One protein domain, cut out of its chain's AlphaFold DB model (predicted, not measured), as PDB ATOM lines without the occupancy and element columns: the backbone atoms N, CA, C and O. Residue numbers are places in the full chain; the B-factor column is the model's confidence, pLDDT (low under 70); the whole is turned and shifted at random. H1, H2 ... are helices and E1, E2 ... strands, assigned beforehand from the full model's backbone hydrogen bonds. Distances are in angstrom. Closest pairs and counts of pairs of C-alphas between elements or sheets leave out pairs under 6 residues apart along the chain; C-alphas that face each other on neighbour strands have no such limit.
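Overview. This is residues 500 to 616 of the 720 residues of an uncharacterized protein of Nocardioides szechwanensis (UniProt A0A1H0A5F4). With little regular structure, this is one sheet curled like part of a barrel, and a loop whose residues 580 to 585 stick out. The 117 printed residues, only 38 in named elements, run E1-E2-E3-H1-E4-E5-E6-E7, mostly strand; the antiparallel sheet's order is E4-E3-E7-E1-E2-E6-E5. It is compact, radius of gyration of the C-alphas 15.1 A, spanning 52 by 34 by 26 A.

Along the chain. E1, residues 503 to 509, 17.9 A long, begins at C-alpha 503 (172.808, 171.445, 185.739). E2 is 514 to 517, E3 530 to 533, H1 537 to 540, E4 548 to 550, E5 555 to 559, E6 562 to 568. E7, 611 to 614, ends at C-alpha 614 (165.381, 169.440, 190.694).

Arrangement. In the hairpin of E1 and E2, N 509 and O 514 are within hydrogen-bond range, 2.9 A. H1, too short for O i to N i+4 pairs, is only just on the sheet and only grazes it.

Size, cuts and confidence. The printed part has no cut; the 42-residue link E6 to E7 is long; residues 579 to 583 have pLDDT under 70.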
ATOM      1  N   ASP A 500     164.267 174.499 186.437       91.75
ATOM      2  CA  ASP A 500     165.216 174.617 185.329       91.75
ATOM      3  C   ASP A 500     166.078 173.350 185.233       91.75
ATOM      4  O   ASP A 500     166.442 172.761 186.251       91.75
ATOM      5  N   ALA A 501     166.365 172.905 184.004       94.81
ATOM      6  CA  ALA A 501     167.265 171.786 183.704       94.81
ATOM      7  C   ALA A 501     168.605 172.320 183.181       94.81
ATOM      8  O   ALA A 501     168.956 172.149 182.011       94.81
ATOM      9  N   ASP A 502     169.325 173.042 184.025       93.06
ATOM     10  CA  ASP A 502     170.542 173.772 183.668       93.06
ATOM     11  C   ASP A 502     171.816 173.175 184.287       93.06
ATOM     12  O   ASP A 502     172.925 173.605 183.964       93.06
ATOM     13  N   LEU A 503     171.684 172.140 185.121       94.50
ATOM     14  CA  LEU A 503     172.808 171.445 185.739       94.50
ATOM     15  C   LEU A 503     173.312 170.306 184.851       94.50
ATOM     16  O   LEU A 503     172.556 169.652 184.136       94.50
ATOM     17  N   THR A 504     174.610 170.025 184.917       91.50
ATOM     18  CA  THR A 504     175.259 169.025 184.059       91.50
ATOM     19  C   THR A 504     175.012 167.593 184.540       91.50
ATOM     20  O   THR A 504     175.211 167.275 185.718       91.50
ATOM     21  N   VAL A 505     174.658 166.700 183.611       96.75
ATOM     22  CA  VAL A 505     174.834 165.252 183.787       96.75
ATOM     23  C   VAL A 505     176.246 164.890 183.338       96.75
ATOM     24  O   VAL A 505     176.661 165.183 182.223       96.75
ATOM     25  N   THR A 506     177.013 164.281 184.235       96.00
ATOM     26  CA  THR A 506     178.444 163.998 184.034       96.00
ATOM     27  C   THR A 506     178.718 162.609 183.467       96.00
ATOM     28  O   THR A 506     179.761 162.401 182.855       96.00
ATOM     29  N   ALA A 507     177.801 161.660 183.670       96.12
ATOM     30  CA  ALA A 507     177.886 160.315 183.111       96.12
ATOM     31  C   ALA A 507     176.494 159.683 183.001       96.12
ATOM     32  O   ALA A 507     175.606 159.988 183.804       96.12
ATOM     33  N   VAL A 508     176.344 158.763 182.051       96.75
ATOM     34  CA  VAL A 508     175.212 157.839 181.937       96.75
ATOM     35  C   VAL A 508     175.751 156.409 181.891       96.75
ATOM     36  O   VAL A 508     176.847 156.181 181.381       96.75
ATOM     37  N   ASP A 509     175.012 155.457 182.451       96.38
ATOM     38  CA  ASP A 509     175.314 154.026 182.365       96.38
ATOM     39  C   ASP A 509     174.043 153.289 181.938       96.38
ATOM     40  O   ASP A 509     173.128 153.105 182.741       96.38
ATOM     41  N   ALA A 510     174.008 152.878 180.669       95.81
ATOM     42  CA  ALA A 510     172.888 152.169 180.052       95.81
ATOM     43  C   ALA A 510     172.742 150.707 180.513       95.81
ATOM     44  O   ALA A 510     171.730 150.068 180.251       95.81
ATOM     45  N   VAL A 511     173.754 150.134 181.175       96.00
ATOM     46  CA  VAL A 511     173.669 148.775 181.735       96.00
ATOM     47  C   VAL A 511     173.035 148.811 183.123       96.00
ATOM     48  O   VAL A 511     172.302 147.896 183.493       96.00
ATOM     49  N   ALA A 512     173.340 149.851 183.899       96.56
ATOM     50  CA  ALA A 512     172.787 150.059 185.234       96.56
ATOM     51  C   ALA A 512     171.518 150.935 185.253       96.56
ATOM     52  O   ALA A 512     170.903 151.080 186.312       96.56
ATOM     53  N   ASP A 513     171.143 151.530 184.119       97.75
ATOM     54  CA  ASP A 513     170.076 152.529 183.984       97.75
ATOM     55  C   ASP A 513     170.267 153.735 184.917       97.75
ATOM     56  O   ASP A 513     169.333 154.208 185.570       97.75
ATOM     57  N   THR A 514     171.508 154.222 185.032       97.62
ATOM     58  CA  THR A 514     171.839 155.323 185.950       97.62
ATOM     59  C   THR A 514     172.322 156.579 185.247       97.62
ATOM     60  O   THR A 514     172.982 156.533 184.211       97.62
ATOM     61  N   VAL A 515     172.048 157.714 185.887       97.38
ATOM     62  CA  VAL A 515     172.656 159.010 185.583       97.38
ATOM     63  C   VAL A 515     173.537 159.445 186.750       97.38
ATOM     64  O   VAL A 515     173.211 159.192 187.912       97.38
ATOM     65  N   THR A 516     174.653 160.111 186.451       97.56
ATOM     66  CA  THR A 516     175.521 160.742 187.453       97.56
ATOM     67  C   THR A 516     175.512 162.248 187.288       97.56
ATOM     68  O   THR A 516     175.880 162.769 186.235       97.56
ATOM     69  N   VAL A 517     175.152 162.958 188.348       96.69
ATOM     70  CA  VAL A 517     174.936 164.404 188.325       96.69
ATOM     71  C   VAL A 517     175.800 165.146 189.332       96.69
ATOM     72  O   VAL A 517     176.175 164.595 190.368       96.69
ATOM     73  N   THR A 518     176.074 166.422 189.058       92.81
ATOM     74  CA  THR A 518     176.617 167.343 190.065       92.81
ATOM     75  C   THR A 518     175.554 167.685 191.119       92.81
ATOM     76  O   THR A 518     174.373 167.702 190.786       92.81
ATOM     77  N   PRO A 519     175.918 167.989 192.376       91.12
ATOM     78  CA  PRO A 519     174.974 168.481 193.380       91.12
ATOM     79  C   PRO A 519     174.235 169.746 192.926       91.12
ATOM     80  O   PRO A 519     174.796 170.569 192.206       91.12
ATOM     81  N   SER A 520     172.991 169.906 193.385       89.69
ATOM     82  CA  SER A 520     172.190 171.117 193.167       89.69
ATOM     83  C   SER A 520     172.222 172.039 194.386       89.69
ATOM     84  O   SER A 520     172.270 171.561 195.523       89.69
ATOM     85  N   ASP A 521     172.070 173.345 194.165       84.94
ATOM     86  CA  ASP A 521     171.962 174.333 195.249       84.94
ATOM     87  C   ASP A 521     170.630 174.246 196.019       84.94
ATOM     88  O   ASP A 521     170.502 174.767 197.127       84.94
ATOM     89  N   TRP A 522     169.632 173.532 195.487       79.94
ATOM     90  CA  TRP A 522     168.360 173.276 196.172       79.94
ATOM     91  C   TRP A 522     168.494 172.337 197.374       79.94
ATOM     92  O   TRP A 522     167.671 172.381 198.292       79.94
ATOM     93  N   GLY A 523     169.536 171.506 197.397       78.69
ATOM     94  CA  GLY A 523     169.816 170.590 198.491       78.69
ATOM     95  C   GLY A 523     170.152 169.171 198.036       78.69
ATOM     96  O   GLY A 523     170.242 168.893 196.837       78.69
ATOM     97  N   PRO A 524     170.366 168.265 199.008       84.00
ATOM     98  CA  PRO A 524     170.714 166.884 198.720       84.00
ATOM     99  C   PRO A 524     169.545 166.154 198.057       84.00
ATOM    100  O   PRO A 524     168.383 166.346 198.430       84.00
ATOM    101  N   LEU A 525     169.867 165.271 197.116       89.69
ATOM    102  CA  LEU A 525     168.895 164.351 196.546       89.69
ATOM    103  C   LEU A 525     168.649 163.186 197.503       89.69
ATOM    104  O   LEU A 525     169.568 162.644 198.116       89.69
ATOM    105  N   VAL A 526     167.391 162.783 197.598       90.50
ATOM    106  CA  VAL A 526     166.959 161.582 198.307       90.50
ATOM    107  C   VAL A 526     166.132 160.726 197.360       90.50
ATOM    108  O   VAL A 526     165.647 161.201 196.335       90.50
ATOM    109  N   GLN A 527     165.931 159.459 197.714       92.50
ATOM    110  CA  GLN A 527     164.895 158.659 197.064       92.50
ATOM    111  C   GLN A 527     163.558 159.420 197.149       92.50
ATOM    112  O   GLN A 527     163.278 159.997 198.203       92.50
ATOM    113  N   SER A 528     162.769 159.444 196.067       93.31
ATOM    114  CA  SER A 528     161.579 160.297 195.832       93.31
ATOM    115  C   SER A 528     161.825 161.735 195.363       93.31
ATOM    116  O   SER A 528     160.856 162.418 195.027       93.31
ATOM    117  N   SER A 529     163.069 162.233 195.332       94.44
ATOM    118  CA  SER A 529     163.343 163.580 194.813       94.44
ATOM    119  C   SER A 529     162.840 163.698 193.368       94.44
ATOM    120  O   SER A 529     163.276 162.912 192.524       94.44
ATOM    121  N   PRO A 530     161.935 164.648 193.065       95.81
ATOM    122  CA  PRO A 530     161.495 164.868 191.701       95.81
ATOM    123  C   PRO A 530     162.558 165.675 190.941       95.81
ATOM    124  O   PRO A 530     163.081 166.672 191.443       95.81
ATOM    125  N   VAL A 531     162.888 165.232 189.736       97.19
ATOM    126  CA  VAL A 531     163.904 165.811 188.849       97.19
ATOM    127  C   VAL A 531     163.353 165.915 187.433       97.19
ATOM    128  O   VAL A 531     162.394 165.235 187.085       97.19
ATOM    129  N   LEU A 532     163.941 166.761 186.603       97.38
ATOM    130  CA  LEU A 532     163.614 166.853 185.184       97.38
ATOM    131  C   LEU A 532     164.897 166.965 184.365       97.38
ATOM    132  O   LEU A 532     165.940 167.355 184.890       97.38
ATOM    133  N   PHE A 533     164.810 166.615 183.085       97.75
ATOM    134  CA  PHE A 533     165.941 166.614 182.162       97.75
ATOM    135  C   PHE A 533     165.725 167.597 181.015       97.75
ATOM    136  O   PHE A 533     164.588 167.868 180.625       97.75
ATOM    137  N   GLY A 534     166.823 168.138 180.491       97.00
ATOM    138  CA  GLY A 534     166.809 169.165 179.457       97.00
ATOM    139  C   GLY A 534     166.332 168.675 178.094       97.00
ATOM    140  O   GLY A 534     165.915 167.534 177.901       97.00
ATOM    141  N   SER A 535     166.408 169.559 177.102       96.38
ATOM    142  CA  SER A 535     165.844 169.330 175.765       96.38
ATOM    143  C   SER A 535     166.419 168.121 175.013       96.38
ATOM    144  O   SER A 535     165.754 167.594 174.124       96.38
ATOM    145  N   THR A 536     167.627 167.673 175.360       96.00
ATOM    146  CA  THR A 536     168.310 166.529 174.734       96.00
ATOM    147  C   THR A 536     167.926 165.181 175.350       96.00
ATOM    148  O   THR A 536     168.302 164.147 174.815       96.00
ATOM    149  N   ALA A 537     167.122 165.154 176.421       96.75
ATOM    150  CA  ALA A 537     166.774 163.934 177.157       96.75
ATOM    151  C   ALA A 537     166.221 162.792 176.281       96.75
ATOM    152  O   ALA A 537     166.462 161.621 176.572       96.75
ATOM    153  N   GLY A 538     165.558 163.123 175.167       96.62
ATOM    154  CA  GLY A 538     165.021 162.138 174.227       96.62
ATOM    155  C   GLY A 538     166.067 161.202 173.608       96.62
ATOM    156  O   GLY A 538     165.725 160.069 173.291       96.62
ATOM    157  N   SER A 539     167.332 161.623 173.463       95.75
ATOM    158  CA  SER A 539     168.407 160.741 172.969       95.75
ATOM    159  C   SER A 539     168.898 159.727 174.006       95.75
ATOM    160  O   SER A 539     169.680 158.850 173.657       95.75
ATOM    161  N   TYR A 540     168.452 159.863 175.256       97.00
ATOM    162  CA  TYR A 540     168.817 159.017 176.394       97.00
ATOM    163  C   TYR A 540     167.639 158.156 176.881       97.00
ATOM    164  O   TYR A 540     167.685 157.625 177.987       97.00
ATOM    165  N   GLY A 541     166.550 158.062 176.106       95.00
ATOM    166  CA  GLY A 541     165.332 157.338 176.500       95.00
ATOM    167  C   GLY A 541     164.436 158.090 177.498       95.00
ATOM    168  O   GLY A 541     163.408 157.572 177.935       95.00
ATOM    169  N   LEU A 542     164.782 159.338 177.837       96.88
ATOM    170  CA  LEU A 542     164.095 160.167 178.829       96.88
ATOM    171  C   LEU A 542     163.155 161.186 178.170       96.88
ATOM    172  O   LEU A 542     163.347 161.603 177.029       96.88
ATOM    173  N   GLN A 543     162.139 161.644 178.907       95.12
ATOM    174  CA  GLN A 543     161.230 162.693 178.427       95.12
ATOM    175  C   GLN A 543     161.742 164.096 178.815       95.12
ATOM    176  O   GLN A 543     161.870 164.380 180.011       95.12
ATOM    177  N   PRO A 544     161.999 165.001 177.848       95.75
ATOM    178  CA  PRO A 544     162.411 166.371 178.145       95.75
ATOM    179  C   PRO A 544     161.379 167.131 178.984       95.75
ATOM    180  O   PRO A 544     160.174 167.011 178.758       95.75
ATOM    181  N   ASN A 545     161.854 167.947 179.927       93.81
ATOM    182  CA  ASN A 545     161.061 168.858 180.765       93.81
ATOM    183  C   ASN A 545     159.872 168.207 181.493       93.81
ATOM    184  O   ASN A 545     158.925 168.889 181.891       93.81
ATOM    185  N   THR A 546     159.928 166.888 181.675       94.88
ATOM    186  CA  THR A 546     158.893 166.091 182.331       94.88
ATOM    187  C   THR A 546     159.429 165.588 183.672       94.88
ATOM    188  O   THR A 546     160.575 165.125 183.722       94.88
ATOM    189  N   PRO A 547     158.645 165.660 184.764       96.38
ATOM    190  CA  PRO A 547     159.065 165.133 186.056       96.38
ATOM    191  C   PRO A 547     159.372 163.632 186.003       96.38
ATOM    192  O   PRO A 547     158.561 162.830 185.548       96.38
ATOM    193  N   HIS A 548     160.536 163.274 186.523       97.44
ATOM    194  CA  HIS A 548     160.950 161.929 186.901       97.44
ATOM    195  C   HIS A 548     161.236 161.920 188.408       97.44
ATOM    196  O   HIS A 548     161.391 162.971 189.028       97.44
ATOM    197  N   TYR A 549     161.344 160.742 189.011       97.38
ATOM    198  CA  TYR A 549     161.644 160.570 190.429       97.38
ATOM    199  C   TYR A 549     162.913 159.755 190.596       97.38
ATOM    200  O   TYR A 549     163.077 158.721 189.954       97.38
ATOM    201  N   VAL A 550     163.780 160.189 191.505       97.00
ATOM    202  CA  VAL A 550     164.925 159.403 191.969       97.00
ATOM    203  C   VAL A 550     164.410 158.089 192.576       97.00
ATOM    204  O   VAL A 550     163.790 158.087 193.644       97.00
ATOM    205  N   ALA A 551     164.640 156.978 191.875       96.62
ATOM    206  CA  ALA A 551     164.014 155.688 192.158       96.62
ATOM    207  C   ALA A 551     164.748 154.885 193.242       96.62
ATOM    208  O   ALA A 551     164.138 154.120 193.986       96.62
ATOM    209  N   SER A 552     166.051 155.100 193.389       91.69
ATOM    210  CA  SER A 552     166.896 154.435 194.379       91.69
ATOM    211  C   SER A 552     167.559 155.448 195.306       91.69
ATOM    212  O   SER A 552     167.617 156.637 195.005       91.69
ATOM    213  N   VAL A 553     168.044 154.999 196.468       93.38
ATOM    214  CA  VAL A 553     168.860 155.859 197.338       93.38
ATOM    215  C   VAL A 553     170.092 156.308 196.542       93.38
ATOM    216  O   VAL A 553     170.870 155.437 196.143       93.38
ATOM    217  N   PRO A 554     170.290 157.621 196.305       95.69
ATOM    218  CA  PRO A 554     171.424 158.096 195.524       95.69
ATOM    219  C   PRO A 554     172.756 157.649 196.117       95.69
ATOM    220  O   PRO A 554     172.976 157.749 197.326       95.69
ATOM    221  N   THR A 555     173.660 157.189 195.258       97.31
ATOM    222  CA  THR A 555     175.044 156.925 195.654       97.31
ATOM    223  C   THR A 555     175.814 158.238 195.631       97.31
ATOM    224  O   THR A 555     175.969 158.849 194.575       97.31
ATOM    225  N   GLU A 556     176.281 158.681 196.797       96.19
ATOM    226  CA  GLU A 556     177.085 159.896 196.943       96.19
ATOM    227  C   GLU A 556     178.566 159.599 196.690       96.19
ATOM    228  O   GLU A 556     179.154 158.727 197.333       96.19
ATOM    229  N   THR A 557     179.197 160.373 195.808       96.31
ATOM    230  CA  THR A 557     180.664 160.459 195.751       96.31
ATOM    231  C   THR A 557     181.105 161.670 196.556       96.31
ATOM    232  O   THR A 557     180.536 162.750 196.401       96.31
ATOM    233  N   THR A 558     182.116 161.504 197.410       94.50
ATOM    234  CA  THR A 558     182.646 162.595 198.237       94.50
ATOM    235  C   THR A 558     184.127 162.835 197.975       94.50
ATOM    236  O   THR A 558     184.900 161.892 197.807       94.50
ATOM    237  N   ALA A 559     184.528 164.104 197.990       93.94
ATOM    238  CA  ALA A 559     185.917 164.544 198.034       93.94
ATOM    239  C   ALA A 559     186.070 165.525 199.200       93.94
ATOM    240  O   ALA A 559     185.263 166.440 199.350       93.94
ATOM    241  N   ASP A 560     187.051 165.295 200.076       92.88
ATOM    242  CA  ASP A 560     187.293 166.111 201.279       92.88
ATOM    243  C   ASP A 560     186.054 166.307 202.182       92.88
ATOM    244  O   ASP A 560     185.893 167.324 202.855       92.88
ATOM    245  N   GLY A 561     185.163 165.309 202.216       87.81
ATOM    246  CA  GLY A 561     183.925 165.341 203.005       87.81
ATOM    247  C   GLY A 561     182.782 166.147 202.377       87.81
ATOM    248  O   GLY A 561     181.739 166.298 203.010       87.81
ATOM    249  N   ILE A 562     182.954 166.637 201.148       89.19
ATOM    250  CA  ILE A 562     181.934 167.338 200.365       89.19
ATOM    251  C   ILE A 562     181.413 166.383 199.293       89.19
ATOM    252  O   ILE A 562     182.203 165.727 198.615       89.19
ATOM    253  N   VAL A 563     180.092 166.294 199.135       92.31
ATOM    254  CA  VAL A 563     179.490 165.519 198.043       92.31
ATOM    255  C   VAL A 563     179.804 166.215 196.720       92.31
ATOM    256  O   VAL A 563     179.517 167.396 196.561       92.31
ATOM    257  N   THR A 564     180.404 165.487 195.782       94.31
ATOM    258  CA  THR A 564     180.795 165.987 194.455       94.31
ATOM    259  C   THR A 564     179.914 165.453 193.337       94.31
ATOM    260  O   THR A 564     179.873 166.055 192.268       94.31
ATOM    261  N   SER A 565     179.216 164.338 193.559       95.50
ATOM    262  CA  SER A 565     178.221 163.818 192.621       95.50
ATOM    263  C   SER A 565     177.219 162.877 193.286       95.50
ATOM    264  O   SER A 565     177.487 162.301 194.345       95.50
ATOM    265  N   TYR A 566     176.079 162.713 192.617       97.25
ATOM    266  CA  TYR A 566     175.048 161.727 192.920       97.25
ATOM    267  C   TYR A 566     174.854 160.797 191.719       97.25
ATOM    268  O   TYR A 566     174.665 161.288 190.610       97.25
ATOM    269  N   THR A 567     174.842 159.481 191.936       97.88
ATOM    270  CA  THR A 567     174.451 158.484 190.921       97.88
ATOM    271  C   THR A 567     173.157 157.792 191.328       97.88
ATOM    272  O   THR A 567     173.049 157.308 192.458       97.88
ATOM    273  N   PHE A 568     172.169 157.738 190.433       97.75
ATOM    274  CA  PHE A 568     170.868 157.127 190.716       97.75
ATOM    275  C   PHE A 568     170.131 156.675 189.452       97.75
ATOM    276  O   PHE A 568     170.435 157.116 188.344       97.75
ATOM    277  N   GLN A 569     169.136 155.812 189.657       98.19
ATOM    278  CA  GLN A 569     168.132 155.444 188.656       98.19
ATOM    279  C   GLN A 569     166.916 156.369 188.769       98.19
ATOM    280  O   GLN A 569     166.658 156.928 189.843       98.19
ATOM    281  N   VAL A 570     166.134 156.489 187.698       97.75
ATOM    282  CA  VAL A 570     164.899 157.285 187.688       97.75
ATOM    283  C   VAL A 570     163.670 156.454 187.330       97.75
ATOM    284  O   VAL A 570     163.766 155.463 186.617       97.75
ATOM    285  N   SER A 571     162.506 156.880 187.817       97.38
ATOM    286  CA  SER A 571     161.189 156.364 187.431       97.38
ATOM    287  C   SER A 571     160.279 157.513 186.990       97.38
ATOM    288  O   SER A 571     160.462 158.651 187.419       97.38
ATOM    289  N   THR A 572     159.280 157.238 186.153       95.75
ATOM    290  CA  THR A 572     158.260 158.227 185.761       95.75
ATOM    291  C   THR A 572     157.158 158.394 186.805       95.75
ATOM    292  O   THR A 572     156.428 159.384 186.773       95.75
ATOM    293  N   THR A 573     157.032 157.462 187.754       95.12
ATOM    294  CA  THR A 573     156.021 157.522 188.813       95.12
ATOM    295  C   THR A 573     156.633 157.289 190.188       95.12
ATOM    296  O   THR A 573     157.653 156.618 190.353       95.12
ATOM    297  N   TRP A 574     155.988 157.869 191.196       95.69
ATOM    298  CA  TRP A 574     156.271 157.603 192.599       95.69
ATOM    299  C   TRP A 574     154.954 157.351 193.316       95.69
ATOM    300  O   TRP A 574     154.085 158.221 193.332       95.69
ATOM    301  N   GLN A 575     154.807 156.167 193.895       93.44
ATOM    302  CA  GLN A 575     153.639 155.762 194.659       93.44
ATOM    303  C   GLN A 575     153.875 156.112 196.129       93.44
ATOM    304  O   GLN A 575     154.545 155.377 196.852       93.44
ATOM    305  N   GLN A 576     153.321 157.236 196.595       90.44
ATOM    306  CA  GLN A 576     153.308 157.541 198.028       90.44
ATOM    307  C   GLN A 576     152.636 156.412 198.812       90.44
ATOM    308  O   GLN A 576     151.626 155.854 198.369       90.44
ATOM    309  N   GLU A 577     153.157 156.137 200.010       85.56
ATOM    310  CA  GLU A 577     152.484 155.265 200.969       85.56
ATOM    311  C   GLU A 577     151.058 155.754 201.234       85.56
ATOM    312  O   GLU A 577     150.811 156.907 201.593       85.56
ATOM    313  N   TRP A 578     150.113 154.831 201.119       77.94
ATOM    314  CA  TRP A 578     148.702 155.093 201.334       77.94
ATOM    315  C   TRP A 578     148.104 153.979 202.203       77.94
ATOM    316  O   TRP A 578     148.439 152.802 202.068       77.94
ATOM    317  N   LYS A 579     147.215 154.353 203.131       67.44
ATOM    318  CA  LYS A 579     146.385 153.419 203.904       67.44
ATOM    319  C   LYS A 579     144.911 153.692 203.627       67.44
ATOM    320  O   LYS A 579     144.427 154.784 203.902       67.44
ATOM    321  N   ALA A 580     144.194 152.695 203.115       64.19
ATOM    322  CA  ALA A 580     142.747 152.761 202.938       64.19
ATOM    323  C   ALA A 580     142.053 152.566 204.294       64.19
ATOM    324  O   ALA A 580     141.773 151.441 204.699       64.19
ATOM    325  N   THR A 581     141.851 153.654 205.037       60.19
ATOM    326  CA  THR A 581     141.113 153.623 206.313       60.19
ATOM    327  C   THR A 581     139.665 154.090 206.185       60.19
ATOM    328  O   THR A 581     138.893 153.835 207.099       60.19
ATOM    329  N   ASP A 582     139.302 154.711 205.057       63.59
ATOM    330  CA  ASP A 582     137.989 155.294 204.755       63.59
ATOM    331  C   ASP A 582     137.605 155.036 203.280       63.59
ATOM    332  O   ASP A 582     138.432 154.568 202.495       63.59
ATOM    333  N   ALA A 583     136.362 155.356 202.892       66.75
ATOM    334  CA  ALA A 583     135.838 155.131 201.534       66.75
ATOM    335  C   ALA A 583     136.610 155.874 200.422       66.75
ATOM    336  O   ALA A 583     136.608 155.412 199.284       66.75
ATOM    337  N   HIS A 584     137.285 156.981 200.760       72.00
ATOM    338  CA  HIS A 584     138.109 157.783 199.851       72.00
ATOM    339  C   HIS A 584     139.363 158.277 200.583       72.00
ATOM    340  O   HIS A 584     139.314 159.326 201.218       72.00
ATOM    341  N   PRO A 585     140.466 157.522 200.565       82.75
ATOM    342  CA  PRO A 585     141.669 157.868 201.309       82.75
ATOM    343  C   PRO A 585     142.521 158.914 200.579       82.75
ATOM    344  O   PRO A 585     142.693 158.853 199.360       82.75
ATOM    345  N   VAL A 586     143.107 159.839 201.342       84.94
ATOM    346  CA  VAL A 586     144.083 160.827 200.850       84.94
ATOM    347  C   VAL A 586     145.515 160.305 201.045       84.94
ATOM    348  O   VAL A 586     145.864 159.934 202.172       84.94
ATOM    349  N   PRO A 587     146.380 160.307 200.011       84.69
ATOM    350  CA  PRO A 587     147.815 160.085 200.187       84.69
ATOM    351  C   PRO A 587     148.428 161.115 201.147       84.69
ATOM    352  O   PRO A 587     148.281 162.326 200.971       84.69
ATOM    353  N   ILE A 588     149.105 160.637 202.191       82.50
ATOM    354  CA  ILE A 588     149.682 161.498 203.228       82.50
ATOM    355  C   ILE A 588     151.098 161.895 202.812       82.50
ATOM    356  O   ILE A 588     151.907 161.049 202.436       82.50
ATOM    357  N   GLN A 589     151.416 163.184 202.934       84.31
ATOM    358  CA  GLN A 589     152.771 163.682 202.701       84.31
ATOM    359  C   GLN A 589     153.803 162.984 203.604       84.31
ATOM    360  O   GLN A 589     153.571 162.760 204.798       84.31
ATOM    361  N   GLY A 590     154.964 162.653 203.055       84.31
ATOM    362  CA  GLY A 590     155.980 161.915 203.794       84.31
ATOM    363  C   GLY A 590     157.140 161.472 202.923       84.31
ATOM    364  O   GLY A 590     157.109 161.596 201.708       84.31
ATOM    365  N   THR A 591     158.173 160.941 203.569       80.81
ATOM    366  CA  THR A 591     159.397 160.463 202.902       80.81
ATOM    367  C   THR A 591     159.315 159.002 202.444       80.81
ATOM    368  O   THR A 591     160.327 158.451 202.027       80.81
ATOM    369  N   GLY A 592     158.171 158.341 202.647       83.25
ATOM    370  CA  GLY A 592     157.940 156.947 202.260       83.25
ATOM    371  C   GLY A 592     157.301 156.826 200.875       83.25
ATOM    372  O   GLY A 592     156.952 157.825 200.241       83.25
ATOM    373  N   GLY A 593     157.110 155.589 200.430       89.94
ATOM    374  CA  GLY A 593     156.586 155.255 199.107       89.94
ATOM    375  C   GLY A 593     157.581 154.441 198.294       89.94
ATOM    376  O   GLY A 593     158.676 154.144 198.765       89.94
ATOM    377  N   GLU A 594     157.182 154.095 197.079       93.69
ATOM    378  CA  GLU A 594     157.978 153.274 196.169       93.69
ATOM    379  C   GLU A 594     157.974 153.887 194.762       93.69
ATOM    380  O   GLU A 594     156.955 154.449 194.339       93.69
ATOM    381  N   PRO A 595     159.083 153.805 194.014       95.56
ATOM    382  CA  PRO A 595     159.086 154.188 192.608       95.56
ATOM    383  C   PRO A 595     158.233 153.220 191.776       95.56
ATOM    384  O   PRO A 595     158.002 152.075 192.170       95.56
ATOM    385  N   GLY A 596     157.803 153.664 190.596       94.75
ATOM    386  CA  GLY A 596     157.381 152.745 189.541       94.75
ATOM    387  C   GLY A 596     158.571 152.016 188.907       94.75
ATOM    388  O   GLY A 596     159.677 151.984 189.452       94.75
ATOM    389  N   ASP A 597     158.354 151.473 187.709       95.50
ATOM    390  CA  ASP A 597     159.428 150.848 186.937       95.50
ATOM    391  C   ASP A 597     160.557 151.854 186.656       95.50
ATOM    392  O   ASP A 597     160.319 153.051 186.437       95.50
ATOM    393  N   VAL A 598     161.797 151.361 186.689       97.12
ATOM    394  CA  VAL A 598     162.978 152.141 186.309       97.12
ATOM    395  C   VAL A 598     162.912 152.435 184.812       97.12
ATOM    396  O   VAL A 598     162.602 151.550 184.016       97.12
ATOM    397  N   VAL A 599     163.196 153.682 184.437       97.00
ATOM    398  CA  VAL A 599     163.300 154.089 183.034       97.00
ATOM    399  C   VAL A 599     164.646 153.614 182.487       97.00
ATOM    400  O   VAL A 599     165.669 154.007 183.052       97.00
ATOM    401  N   PRO A 600     164.668 152.809 181.408       97.12
ATOM    402  CA  PRO A 600     165.914 152.442 180.751       97.12
ATOM    403  C   PRO A 600     166.656 153.678 180.242       97.12
ATOM    404  O   PRO A 600     166.030 154.573 179.671       97.12
ATOM    405  N   ILE A 601     167.973 153.725 180.443       96.38
ATOM    406  CA  ILE A 601     168.809 154.828 179.957       96.38
ATOM    407  C   ILE A 601     169.516 154.394 178.678       96.38
ATOM    408  O   ILE A 601     170.281 153.435 178.686       96.38
ATOM    409  N   ASP A 602     169.300 155.126 177.589       95.00
ATOM    410  CA  ASP A 602     170.064 154.928 176.358       95.00
ATOM    411  C   ASP A 602     171.408 155.672 176.437       95.00
ATOM    412  O   ASP A 602     171.491 156.779 176.972       95.00
ATOM    413  N   ASP A 603     172.465 155.084 175.871       91.50
ATOM    414  CA  ASP A 603     173.746 155.761 175.645       91.50
ATOM    415  C   ASP A 603     173.924 156.003 174.135       91.50
ATOM    416  O   ASP A 603     174.136 155.043 173.384       91.50
ATOM    417  N   PRO A 604     173.839 157.262 173.658       89.94
ATOM    418  CA  PRO A 604     174.013 157.573 172.244       89.94
ATOM    419  C   PRO A 604     175.452 157.341 171.744       89.94
ATOM    420  O   PRO A 604     175.680 157.387 170.535       89.94
ATOM    421  N   GLY A 605     176.417 157.065 172.631       81.62
ATOM    422  CA  GLY A 605     177.804 156.726 172.290       81.62
ATOM    423  C   GLY A 605     178.729 157.927 172.061       81.62
ATOM    424  O   GLY A 605     179.916 157.736 171.787       81.62
ATOM    425  N   ASP A 606     178.204 159.146 172.194       83.38
ATOM    426  CA  ASP A 606     178.937 160.413 172.136       83.38
ATOM    427  C   ASP A 606     179.251 160.952 173.549       83.38
ATOM    428  O   ASP A 606     178.888 160.363 174.567       83.38
ATOM    429  N   ALA A 607     179.945 162.094 173.639       90.25
ATOM    430  CA  ALA A 607     180.091 162.797 174.915       90.25
ATOM    431  C   ALA A 607     178.707 163.140 175.499       90.25
ATOM    432  O   ALA A 607     177.812 163.535 174.756       90.25
ATOM    433  N   VAL A 608     178.544 163.012 176.822       94.75
ATOM    434  CA  VAL A 608     177.255 163.260 177.487       94.75
ATOM    435  C   VAL A 608     176.797 164.702 177.249       94.75
ATOM    436  O   VAL A 608     177.395 165.642 177.769       94.75
ATOM    437  N   ASP A 609     175.721 164.851 176.481       95.06
ATOM    438  CA  ASP A 609     175.008 166.098 176.213       95.06
ATOM    439  C   ASP A 609     173.618 166.013 176.848       95.06
ATOM    440  O   ASP A 609     172.592 165.864 176.183       95.06
ATOM    441  N   LEU A 610     173.594 166.025 178.178       96.38
ATOM    442  CA  LEU A 610     172.373 165.961 178.967       96.38
ATOM    443  C   LEU A 610     172.473 166.919 180.150       96.38
ATOM    444  O   LEU A 610     173.470 166.951 180.878       96.38
ATOM    445  N   THR A 611     171.405 167.676 180.360       97.44
ATOM    446  CA  THR A 611     171.234 168.507 181.548       97.44
ATOM    447  C   THR A 611     170.072 168.013 182.388       97.44
ATOM    448  O   THR A 611     169.179 167.307 181.910       97.44
ATOM    449  N   TRP A 612     170.089 168.375 183.661       97.12
ATOM    450  CA  TRP A 612     169.073 168.005 184.627       97.12
ATOM    451  C   TRP A 612     168.829 169.152 185.608       97.12
ATOM    452  O   TRP A 612     169.584 170.122 185.658       97.12
ATOM    453  N   GLY A 613     167.787 169.023 186.417       95.88
ATOM    454  CA  GLY A 613     167.604 169.849 187.599       95.88
ATOM    455  C   GLY A 613     166.494 169.328 188.508       95.88
ATOM    456  O   GLY A 613     165.688 168.484 188.095       95.88
ATOM    457  N   PRO A 614     166.452 169.783 189.769       94.75
ATOM    458  CA  PRO A 614     165.381 169.440 190.694       94.75
ATOM    459  C   PRO A 614     164.063 170.102 190.274       94.75
ATOM    460  O   PRO A 614     164.024 171.277 189.909       94.75
ATOM    461  N   VAL A 615     162.959 169.364 190.389       95.25
ATOM    462  CA  VAL A 615     161.619 169.940 190.245       95.25
ATOM    463  C   VAL A 615     161.282 170.706 191.521       95.25
ATOM    464  O   VAL A 615     161.310 170.146 192.617       95.25
ATOM    465  N   GLN A 616     160.916 171.975 191.369       93.56
ATOM    466  CA  GLN A 616     160.341 172.834 192.398       93.56
ATOM    467  C   GLN A 616     158.815 172.660 192.393       93.56
ATOM    468  O   GLN A 616     158.150 173.199 191.505       93.56
TER     469      GLN A 616